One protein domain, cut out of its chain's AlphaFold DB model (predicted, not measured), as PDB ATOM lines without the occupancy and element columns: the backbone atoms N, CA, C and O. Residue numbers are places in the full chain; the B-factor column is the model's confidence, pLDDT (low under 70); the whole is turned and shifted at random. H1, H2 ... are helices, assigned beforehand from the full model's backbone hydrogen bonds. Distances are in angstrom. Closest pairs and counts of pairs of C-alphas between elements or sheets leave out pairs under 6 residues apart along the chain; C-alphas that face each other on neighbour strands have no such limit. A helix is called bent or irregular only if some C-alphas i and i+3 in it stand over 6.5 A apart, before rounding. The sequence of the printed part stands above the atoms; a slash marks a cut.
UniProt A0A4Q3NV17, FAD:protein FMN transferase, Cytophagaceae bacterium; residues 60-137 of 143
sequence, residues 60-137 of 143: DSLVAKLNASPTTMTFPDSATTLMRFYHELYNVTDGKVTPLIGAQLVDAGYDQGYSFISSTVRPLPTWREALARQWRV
ATOM      1  N   ASP A  60     122.048 124.305 174.741       93.88
ATOM      2  CA  ASP A  60     122.062 123.049 173.996       93.88
ATOM      3  C   ASP A  60     120.677 122.403 173.847       93.88
ATOM      4  O   ASP A  60     120.560 121.415 173.112       93.88
ATOM      5  N   SER A  61     119.634 122.961 174.474       94.31
ATOM      6  CA  SER A  61     118.310 122.345 174.480       94.31
ATOM      7  C   SER A  61     117.618 122.382 173.115       94.31
ATOM      8  O   SER A  61     117.899 123.232 172.262       94.31
ATOM      9  N   LEU A  62     116.677 121.459 172.889       93.06
ATOM     10  CA  LEU A  62     115.913 121.421 171.638       93.06
ATOM     11  C   LEU A  62     115.083 122.695 171.454       93.06
ATOM     12  O   LEU A  62     115.088 123.273 170.369       93.06
ATOM     13  N   VAL A  63     114.421 123.179 172.509       90.06
ATOM     14  CA  VAL A  63     113.679 124.449 172.447       90.06
ATOM     15  C   VAL A  63     114.591 125.658 172.219       90.06
ATOM     16  O   VAL A  63     114.207 126.554 171.470       90.06
ATOM     17  N   ALA A  64     115.800 125.696 172.793       89.88
ATOM     18  CA  ALA A  64     116.749 126.786 172.551       89.88
ATOM     19  C   ALA A  64     117.206 126.808 171.085       89.88
ATOM     20  O   ALA A  64     117.181 127.856 170.438       89.88
ATOM     21  N   LYS A  65     117.533 125.637 170.528       90.31
ATOM     22  CA  LYS A  65     117.895 125.477 169.112       90.31
ATOM     23  C   LYS A  65     116.745 125.850 168.174       90.31
ATOM     24  O   LYS A  65     116.972 126.576 167.210       90.31
ATOM     25  N   LEU A  66     115.522 125.411 168.481       86.31
ATOM     26  CA  LEU A  66     114.320 125.744 167.709       86.31
ATOM     27  C   LEU A  66     114.019 127.251 167.729       86.31
ATOM     28  O   LEU A  66     113.571 127.805 166.728       86.31
ATOM     29  N   ASN A  67     114.281 127.924 168.853       84.00
ATOM     30  CA  ASN A  67     114.122 129.375 168.967       84.00
ATOM     31  C   ASN A  67     115.202 130.151 168.202       84.00
ATOM     32  O   ASN A  67     114.921 131.239 167.703       84.00
ATOM     33  N   ALA A  68     116.421 129.615 168.110       86.00
ATOM     34  CA  ALA A  68     117.526 130.253 167.400       86.00
ATOM     35  C   ALA A  68     117.397 130.150 165.872       86.00
ATOM     36  O   ALA A  68     117.830 131.054 165.159       86.00
ATOM     37  N   SER A  69     116.821 129.060 165.353       81.81
ATOM     38  CA  SER A  69     116.665 128.852 163.911       81.81
ATOM     39  C   SER A  69     115.443 127.986 163.581       81.81
ATOM     40  O   SER A  69     115.237 126.957 164.232       81.81
ATOM     41  N   PRO A  70     114.648 128.340 162.549       74.69
ATOM     42  CA  PRO A  70     113.512 127.541 162.099       74.69
ATOM     43  C   PRO A  70     114.003 126.249 161.434       74.69
ATOM     44  O   PRO A  70     114.209 126.178 160.223       74.69
ATOM     45  N   THR A  71     114.193 125.211 162.243       79.06
ATOM     46  CA  THR A  71     114.637 123.888 161.802       79.06
ATOM     47  C   THR A  71     113.696 122.793 162.291       79.06
ATOM     48  O   THR A  71     112.942 122.966 163.248       79.06
ATOM     49  N   THR A  72     113.720 121.643 161.619       81.75
ATOM     50  CA  THR A  72     112.972 120.463 162.067       81.75
ATOM     51  C   THR A  72     113.789 119.728 163.118       81.75
ATOM     52  O   THR A  72     114.954 119.408 162.891       81.75
ATOM     53  N   MET A  73     113.171 119.434 164.260       84.31
ATOM     54  CA  MET A  73     113.812 118.719 165.360       84.31
ATOM     55  C   MET A  73     112.923 117.585 165.848       84.31
ATOM     56  O   MET A  73     111.699 117.717 165.904       84.31
ATOM     57  N   THR A  74     113.548 116.478 166.235       88.25
ATOM     58  CA  THR A  74     112.854 115.369 166.887       88.25
ATOM     59  C   THR A  74     112.810 115.631 168.382       88.25
ATOM     60  O   THR A  74     113.849 115.698 169.035       88.25
ATOM     61  N   PHE A  75     111.602 115.770 168.915       89.94
ATOM     62  CA  PHE A  75     111.362 115.837 170.351       89.94
ATOM     63  C   PHE A  75     111.084 114.438 170.925       89.94
ATOM     64  O   PHE A  75     110.738 113.535 170.159       89.94
ATOM     65  N   PRO A  76     111.203 114.246 172.254       90.44
ATOM     66  CA  PRO A  76     110.823 112.994 172.902       90.44
ATOM     67  C   PRO A  76     109.375 112.594 172.591       90.44
ATOM     68  O   PRO A  76     108.519 113.460 172.398       90.44
ATOM     69  N   ASP A  77     109.066 111.295 172.639       86.81
ATOM     70  CA  ASP A  77     107.719 110.763 172.362       86.81
ATOM     71  C   ASP A  77     106.616 111.428 173.217       86.81
ATOM     72  O   ASP A  77     105.473 111.590 172.778       86.81
ATOM     73  N   SER A  78     106.969 111.887 174.423       85.00
ATOM     74  CA  SER A  78     106.076 112.610 175.334       85.00
ATOM     75  C   SER A  78     105.626 113.982 174.817       85.00
ATOM     76  O   SER A  78     104.585 114.477 175.255       85.00
ATOM     77  N   ALA A  79     106.344 114.585 173.863       89.12
ATOM     78  CA  ALA A  79     106.074 115.929 173.357       89.12
ATOM     79  C   ALA A  79     104.671 116.063 172.768       89.12
ATOM     80  O   ALA A  79     103.992 117.058 173.003       89.12
ATOM     81  N   THR A  80     104.194 115.043 172.050       88.06
ATOM     82  CA  THR A  80     102.847 115.074 171.459       88.06
ATOM     83  C   THR A  80     101.770 115.138 172.542       88.06
ATOM     84  O   THR A  80     100.820 115.912 172.432       88.06
ATOM     85  N   THR A  81     101.917 114.343 173.606       91.00
ATOM     86  CA  THR A  81     100.978 114.344 174.735       91.00
ATOM     87  C   THR A  81     101.043 115.660 175.503       91.00
ATOM     88  O   THR A  81      99.997 116.235 175.794       91.00
ATOM     89  N   LEU A  82     102.248 116.175 175.760       91.75
ATOM     90  CA  LEU A  82     102.446 117.445 176.455       91.75
ATOM     91  C   LEU A  82     101.860 118.629 175.670       91.75
ATOM     92  O   LEU A  82     101.142 119.448 176.236       91.75
ATOM     93  N   MET A  83     102.096 118.697 174.357       90.50
ATOM     94  CA  MET A  83     101.547 119.761 173.510       90.50
ATOM     95  C   MET A  83     100.025 119.688 173.397       90.50
ATOM     96  O   MET A  83      99.369 120.728 173.385       90.50
ATOM     97  N   ARG A  84      99.444 118.481 173.362       93.38
ATOM     98  CA  ARG A  84      97.986 118.311 173.418       93.38
ATOM     99  C   ARG A  84      97.417 118.834 174.737       93.38
ATOM    100  O   ARG A  84      96.419 119.544 174.705       93.38
ATOM    101  N   PHE A  85      98.068 118.530 175.860       95.88
ATOM    102  CA  PHE A  85      97.656 119.024 177.174       95.88
ATOM    103  C   PHE A  85      97.752 120.553 177.267       95.88
ATOM    104  O   PHE A  85      96.801 121.206 177.686       95.88
ATOM    105  N   TYR A  86      98.843 121.153 176.780       95.94
ATOM    106  CA  TYR A  86      98.951 122.612 176.706       95.94
ATOM    107  C   TYR A  86      97.892 123.247 175.806       95.94
ATOM    108  O   TYR A  86      97.395 124.313 176.142       95.94
ATOM    109  N   HIS A  87      97.530 122.615 174.688       95.50
ATOM    110  CA  HIS A  87      96.465 123.117 173.821       95.50
ATOM    111  C   HIS A  87      95.094 123.073 174.512       95.50
ATOM    112  O   HIS A  87      94.303 124.001 174.374       95.50
ATOM    113  N   GLU A  88      94.812 122.017 175.278       97.69
ATOM    114  CA  GLU A  88      93.599 121.928 176.094       97.69
ATOM    115  C   GLU A  88      93.560 123.040 177.146       97.69
ATOM    116  O   GLU A  88      92.597 123.804 177.178       97.69
ATOM    117  N   LEU A  89      94.641 123.201 177.920       97.94
ATOM    118  CA  LEU A  89      94.779 124.274 178.909       97.94
ATOM    119  C   LEU A  89      94.651 125.662 178.281       97.94
ATOM    120  O   LEU A  89      93.971 126.527 178.830       97.94
ATOM    121  N   TYR A  90      95.263 125.872 177.117       97.19
ATOM    122  CA  TYR A  90      95.149 127.114 176.363       97.19
ATOM    123  C   TYR A  90      93.685 127.436 176.058       97.19
ATOM    124  O   TYR A  90      93.242 128.548 176.320       97.19
ATOM    125  N   ASN A  91      92.911 126.459 175.580       97.06
ATOM    126  CA  ASN A  91      91.510 126.673 175.226       97.06
ATOM    127  C   ASN A  91      90.618 126.905 176.452       97.06
ATOM    128  O   ASN A  91      89.827 127.839 176.448       97.06
ATOM    129  N   VAL A  92      90.754 126.106 177.519       98.44
ATOM    130  CA  VAL A  92      89.890 126.250 178.711       98.44
ATOM    131  C   VAL A  92      90.217 127.484 179.553       98.44
ATOM    132  O   VAL A  92      89.448 127.846 180.438       98.44
ATOM    133  N   THR A  93      91.360 128.129 179.302       97.56
ATOM    134  CA  THR A  93      91.781 129.342 180.014       97.56
ATOM    135  C   THR A  93      91.764 130.602 179.150       97.56
ATOM    136  O   THR A  93      92.316 131.618 179.573       97.56
ATOM    137  N   ASP A  94      91.161 130.561 177.957       96.25
ATOM    138  CA  ASP A  94      91.164 131.667 176.984       96.25
ATOM    139  C   ASP A  94      92.579 132.213 176.712       96.25
ATOM    140  O   ASP A  94      92.834 133.417 176.666       96.25
ATOM    141  N   GLY A  95      93.541 131.302 176.584       94.94
ATOM    142  CA  GLY A  95      94.935 131.589 176.272       94.94
ATOM    143  C   GLY A  95      95.805 132.028 177.450       94.94
ATOM    144  O   GLY A  95      96.993 132.281 177.242       94.94
ATOM    145  N   LYS A  96      95.272 132.088 178.680       95.25
ATOM    146  CA  LYS A  96      96.051 132.478 179.874       95.25
ATOM    147  C   LYS A  96      97.151 131.471 180.210       95.25
ATOM    148  O   LYS A  96      98.215 131.869 180.676       95.25
ATOM    149  N   VAL A  97      96.922 130.182 179.962       96.62
ATOM    150  CA  VAL A  97      97.958 129.147 180.060       96.62
ATOM    151  C   VAL A  97      98.502 128.856 178.669       96.62
ATOM    152  O   VAL A  97      97.824 128.263 177.833       96.62
ATOM    153  N   THR A  98      99.745 129.264 178.411       94.50
ATOM    154  CA  THR A  98     100.390 129.058 177.111       94.50
ATOM    155  C   THR A  98     101.881 128.733 177.244       94.50
ATOM    156  O   THR A  98     102.604 129.449 177.939       94.50
ATOM    157  N   PRO A  99     102.395 127.707 176.538       92.25
ATOM    158  CA  PRO A  99     103.831 127.448 176.454       92.25
ATOM    159  C   PRO A  99     104.559 128.467 175.552       92.25
ATOM    160  O   PRO A  99     105.786 128.473 175.485       92.25
ATOM    161  N   LEU A 100     103.822 129.346 174.861       91.94
ATOM    162  CA  LEU A 100     104.355 130.322 173.902       91.94
ATOM    163  C   LEU A 100     104.869 131.617 174.560       91.94
ATOM    164  O   LEU A 100     105.405 132.491 173.882       91.94
ATOM    165  N   ILE A 101     104.740 131.735 175.884       93.06
ATOM    166  CA  ILE A 101     105.159 132.900 176.682       93.06
ATOM    167  C   ILE A 101     106.680 133.087 176.751       93.06
ATOM    168  O   ILE A 101     107.163 134.132 177.181       93.06
ATOM    169  N   GLY A 102     107.461 132.097 176.307       91.19
ATOM    170  CA  GLY A 102     108.908 132.058 176.511       91.19
ATOM    171  C   GLY A 102     109.656 133.322 176.077       91.19
ATOM    172  O   GLY A 102     110.568 133.730 176.795       91.19
ATOM    173  N   ALA A 103     109.260 133.940 174.959       90.25
ATOM    174  CA  ALA A 103     109.840 135.181 174.444       90.25
ATOM    175  C   ALA A 103     109.469 136.409 175.293       90.25
ATOM    176  O   ALA A 103     110.348 137.195 175.622       90.25
ATOM    177  N   GLN A 104     108.208 136.530 175.719       93.81
ATOM    178  CA  GLN A 104     107.790 137.609 176.619       93.81
ATOM    179  C   GLN A 104     108.483 137.537 177.976       93.81
ATOM    180  O   GLN A 104     108.840 138.573 178.522       93.81
ATOM    181  N   LEU A 105     108.699 136.329 178.509       93.94
ATOM    182  CA  LEU A 105     109.462 136.160 179.748       93.94
ATOM    183  C   LEU A 105     110.885 136.710 179.603       93.94
ATOM    184  O   LEU A 105     111.343 137.407 180.500       93.94
ATOM    185  N   VAL A 106     111.559 136.443 178.475       93.19
ATOM    186  CA  VAL A 106     112.882 137.033 178.192       93.19
ATOM    187  C   VAL A 106     112.776 138.552 178.134       93.19
ATOM    188  O   VAL A 106     113.526 139.233 178.823       93.19
ATOM    189  N   ASP A 107     111.824 139.080 177.361       94.88
ATOM    190  CA  ASP A 107     111.665 140.525 177.195       94.88
ATOM    191  C   ASP A 107     111.346 141.226 178.530       94.88
ATOM    192  O   ASP A 107     111.724 142.377 178.714       94.88
ATOM    193  N   ALA A 108     110.691 140.540 179.472       95.44
ATOM    194  CA  ALA A 108     110.386 141.029 180.817       95.44
ATOM    195  C   ALA A 108     111.558 140.902 181.818       95.44
ATOM    196  O   ALA A 108     111.400 141.286 182.975       95.44
ATOM    197  N   GLY A 109     112.717 140.377 181.403       93.88
ATOM    198  CA  GLY A 109     113.910 140.225 182.246       93.88
ATOM    199  C   GLY A 109     114.075 138.848 182.902       93.88
ATOM    200  O   GLY A 109     115.033 138.635 183.643       93.88
ATOM    201  N   TYR A 110     113.196 137.882 182.608       93.75
ATOM    202  CA  TYR A 110     113.344 136.463 182.982       93.75
ATOM    203  C   TYR A 110     114.088 135.683 181.885       93.75
ATOM    204  O   TYR A 110     113.659 134.615 181.411       93.75
ATOM    205  N   ASP A 111     115.190 136.267 181.419       91.12
ATOM    206  CA  ASP A 111     116.141 135.606 180.536       91.12
ATOM    207  C   ASP A 111     116.887 134.471 181.264       91.12
ATOM    208  O   ASP A 111     116.672 134.201 182.446       91.12
ATOM    209  N   GLN A 112     117.747 133.757 180.539       89.12
ATOM    210  CA  GLN A 112     118.512 132.635 181.088       89.12
ATOM    211  C   GLN A 112     119.409 133.035 182.275       89.12
ATOM    212  O   GLN A 112     119.680 132.197 183.133       89.12
ATOM    213  N   GLY A 113     119.882 134.282 182.317       89.56
ATOM    214  CA  GLY A 113     120.723 134.799 183.391       89.56
ATOM    215  C   GLY A 113     119.934 135.408 184.545       89.56
ATOM    216  O   GLY A 113     120.559 135.852 185.503       89.56
ATOM    217  N   TYR A 114     118.597 135.443 184.457       86.56
ATOM    218  CA  TYR A 114     117.739 136.196 185.368       86.56
ATOM    219  C   TYR A 114     118.242 137.635 185.559       86.56
ATOM    220  O   TYR A 114     118.439 138.089 186.683       86.56
ATOM    221  N   SER A 115     118.492 138.357 184.460       91.12
ATOM    222  CA  SER A 115     118.992 139.738 184.547       91.12
ATOM    223  C   SER A 115     118.037 140.681 185.288       91.12
ATOM    224  O   SER A 115     118.484 141.668 185.868       91.12
ATOM    225  N   PHE A 116     116.731 140.389 185.253       93.81
ATOM    226  CA  PHE A 116     115.651 141.267 185.713       93.81
ATOM    227  C   PHE A 116     115.651 142.641 185.024       93.81
ATOM    228  O   PHE A 116     115.118 143.615 185.555       93.81
ATOM    229  N   ILE A 117     116.222 142.718 183.818       94.56
ATOM    230  CA  ILE A 117     116.228 143.924 182.992       94.56
ATOM    231  C   ILE A 117     115.143 143.776 181.929       94.56
ATOM    232  O   ILE A 117     115.274 143.007 180.978       94.56
ATOM    233  N   SER A 118     114.055 144.525 182.090       93.69
ATOM    234  CA  SER A 118     112.963 144.538 181.121       93.69
ATOM    235  C   SER A 118     113.316 145.336 179.865       93.69
ATOM    236  O   SER A 118     113.994 146.362 179.924       93.69
ATOM    237  N   SER A 119     112.747 144.923 178.741       93.94
ATOM    238  CA  SER A 119     112.772 145.599 177.447       93.94
ATOM    239  C   SER A 119     111.340 145.782 176.922       93.94
ATOM    240  O   SER A 119     110.364 145.599 177.652       93.94
ATOM    241  N   THR A 120     111.185 146.168 175.654       95.69
ATOM    242  CA  THR A 120     109.852 146.233 175.038       95.69
ATOM    243  C   THR A 120     109.281 144.823 174.893       95.69
ATOM    244  O   THR A 120     109.756 144.038 174.074       95.69
ATOM    245  N   VAL A 121     108.242 144.515 175.672       94.69
ATOM    246  CA  VAL A 121     107.592 143.200 175.667       94.69
ATOM    247  C   VAL A 121     106.812 143.000 174.372       94.69
ATOM    248  O   VAL A 121     105.867 143.733 174.070       94.69
ATOM    249  N   ARG A 122     107.199 141.985 173.596       94.00
ATOM    250  CA  ARG A 122     106.517 141.609 172.349       94.00
ATOM    251  C   ARG A 122     105.134 141.011 172.631       94.00
ATOM    252  O   ARG A 122     104.947 140.401 173.676       94.00
ATOM    253  N   PRO A 123     104.155 141.093 171.716       92.81
ATOM    254  CA  PRO A 123     102.865 140.431 171.907       92.81
ATOM    255  C   PRO A 123     102.994 138.900 171.900       92.81
ATOM    256  O   PRO A 123     103.826 138.328 171.190       92.81
ATOM    257  N   LEU A 124     102.142 138.239 172.684       91.44
ATOM    258  CA  LEU A 124     102.005 136.786 172.691       91.44
ATOM    259  C   LEU A 124     101.418 136.338 171.349       91.44
ATOM    260  O   LEU A 124     100.377 136.866 170.952       91.44
ATOM    261  N   PRO A 125     102.016 135.352 170.662       91.19
ATOM    262  CA  PRO A 125     101.358 134.742 169.522       91.19
ATOM    263  C   PRO A 125     100.171 133.895 169.990       91.19
ATOM    264  O   PRO A 125     100.213 133.227 171.028       91.19
ATOM    265  N   THR A 126      99.127 133.856 169.172       92.00
ATOM    266  CA  THR A 126      98.078 132.844 169.283       92.00
ATOM    267  C   THR A 126      98.640 131.459 168.969       92.00
ATOM    268  O   THR A 126      99.624 131.310 168.235       92.00
ATOM    269  N   TRP A 127      97.969 130.411 169.454       91.00
ATOM    270  CA  TRP A 127      98.349 129.031 169.134       91.00
ATOM    271  C   TRP A 127      98.425 128.779 167.617       91.00
ATOM    272  O   TRP A 127      99.352 128.140 167.119       91.00
ATOM    273  N   ARG A 128      97.479 129.351 166.862       89.31
ATOM    274  CA  ARG A 128      97.421 129.258 165.397       89.31
ATOM    275  C   ARG A 128      98.639 129.895 164.724       89.31
ATOM    276  O   ARG A 128      99.188 129.312 163.791       89.31
ATOM    277  N   GLU A 129      99.067 131.066 165.185       88.94
ATOM    278  CA  GLU A 129     100.247 131.754 164.644       88.94
ATOM    279  C   GLU A 129     101.539 130.995 164.945       88.94
ATOM    280  O   GLU A 129     102.413 130.918 164.080       88.94
ATOM    281  N   ALA A 130     101.654 130.398 166.133       84.06
ATOM    282  CA  ALA A 130     102.803 129.570 166.482       84.06
ATOM    283  C   ALA A 130     102.899 128.323 165.589       84.06
ATOM    284  O   ALA A 130     103.950 128.058 165.006       84.06
ATOM    285  N   LEU A 131     101.788 127.604 165.383       79.06
ATOM    286  CA  LEU A 131     101.761 126.432 164.499       79.06
ATOM    287  C   LEU A 131     102.132 126.778 163.051       79.06
ATOM    288  O   LEU A 131     102.887 126.035 162.424       79.06
ATOM    289  N   ALA A 132     101.657 127.916 162.538       75.94
ATOM    290  CA  ALA A 132     101.974 128.372 161.185       75.94
ATOM    291  C   ALA A 132     103.469 128.679 160.987       75.94
ATOM    292  O   ALA A 132     103.975 128.574 159.871       75.94
ATOM    293  N   ARG A 133     104.176 129.059 162.059       64.62
ATOM    294  CA  ARG A 133     105.593 129.449 162.021       64.62
ATOM    295  C   ARG A 133     106.557 128.304 162.330       64.62
ATOM    296  O   ARG A 133     107.690 128.347 161.864       64.62
ATOM    297  N   GLN A 134     106.150 127.328 163.144       60.62
ATOM    298  CA  GLN A 134     107.104 126.460 163.854       60.62
ATOM    299  C   GLN A 134     106.823 124.954 163.753       60.62
ATOM    300  O   GLN A 134     107.640 124.171 164.230       60.62
ATOM    301  N   TRP A 135     105.713 124.505 163.147       53.19
ATOM    302  CA  TRP A 135     105.303 123.103 163.292       53.19
ATOM    303  C   TRP A 135     104.941 122.401 161.974       53.19
ATOM    304  O   TRP A 135     103.821 122.486 161.475       53.19
ATOM    305  N   ARG A 136     105.879 121.596 161.453       48.50
ATOM    306  CA  ARG A 136     105.577 120.454 160.570       48.50
ATOM    307  C   ARG A 136     105.808 119.173 161.375       48.50
ATOM    308  O   ARG A 136     106.954 118.798 161.600       48.50
ATOM    309  N   VAL A 137     104.742 118.487 161.807       46.66
ATOM    310  CA  VAL A 137     104.874 117.134 162.387       46.66
ATOM    311  C   VAL A 137     105.379 116.199 161.299       46.66
ATOM    312  O   VAL A 137     104.619 115.815 160.408       46.66
TER     313      VAL A 137
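This is residues 60 to 137 of the 143 residues of the protein "FAD:protein FMN transferase" of Cytophagaceae bacterium (UniProt A0A4Q3NV17). Four helices are loosely gathered, with no two of them clearly touching: the longest, H2, makes one side, H3 starts near it and runs away about perpendicular to it, H4 lies near both H2 and the start of H3, and the short H1 is set apart from the other three. The long stretch of residues 108 to 126, with no named element, loops round the far end of H3 and folds back to H4. The printed part has 78 residues, with four named helices in the order H1, H2, H3, H4 and no named strand, and its class is all helix, the helices holding 39 of the 78 residues. It is only just compact, close to loose, with a radius of gyration of the C-alphas of 13.5 A, and the C-alphas span 35 by 31 by 20 A along their three main axes.

Start at Asp 60, the first printed residue, and go on to C-alpha 62 at (115.913, 121.421, 171.638), where H1 begins; it holds residues 62 to 68 and is 9.9 A long from first to last C-alpha. After the nine residues that lie between H1 and H2, find C-alpha 78 at (106.076, 112.610, 175.334); from there H2, residues 78 to 92, runs 21.4 A from first to last C-alpha, to Val 92. It is the longest helix, with 15 residues. After six more residues you reach Pro 99, where H3 begins; it holds residues 99 to 107 and measures 15.3 A between its first and last C-alphas. H3 is irregular: C-alphas 100 and 103 are 7.3 A apart, where a regular helix has about 5 A, and its line is a rough one. Past residues 108 to 126 comes H4, residues 127 to 134, 10.5 A long, and its last C-alpha, 134, is at (107.104, 126.460, 163.854).

Look first at H1, which touches no helix. It is apart from H2 and from H3, and only just apart from H4, with 8.2 A between their closest C-alphas. Move on to H2 and H3, which are close but not clearly touching: their closest C-alphas, those of Tyr 86 and Pro 99, are 6.9 A apart. The lines of these two helices are about perpendicular, at 82 degrees. One residue on from Tyr 86, look at His 87, whose C-alpha is 7.8 A from that of Trp 127; this is the closest pair of H2 and H4, which are close but not clearly touching. H2 and H4 run opposite ways at a shallow tilt of 33 degrees, only just short of steep. H3 and H4 are also close but not clearly touching, with the C-alphas of Leu 100 and Ala 130 the closest, 7.6 A apart. Their lines are about perpendicular, at 76 degrees. In the backbones of H1, H2 and H4 every O i to N i+4 pair is within hydrogen-bond range, while in H3 it is 3 of 5.

The two C-alphas farthest apart are those of Asp 77 and Ile 117, 35.8 A from each other, and from the first printed C-alpha, of Asp 60, to the last, of Val 137, it is 21.6 A. The printed part has no cut. The links from H1 to H2 and from H2 to H3 are short, and the link from H3 to H4, residues 108 to 126, is long; its C-alphas lie 9 to 20 A from the mean of all C-alphas. The mean pLDDT of the printed part is 88.7, and the low values, under 70, are those of residues 133 to 137, of which 133 and 134 belong to H4.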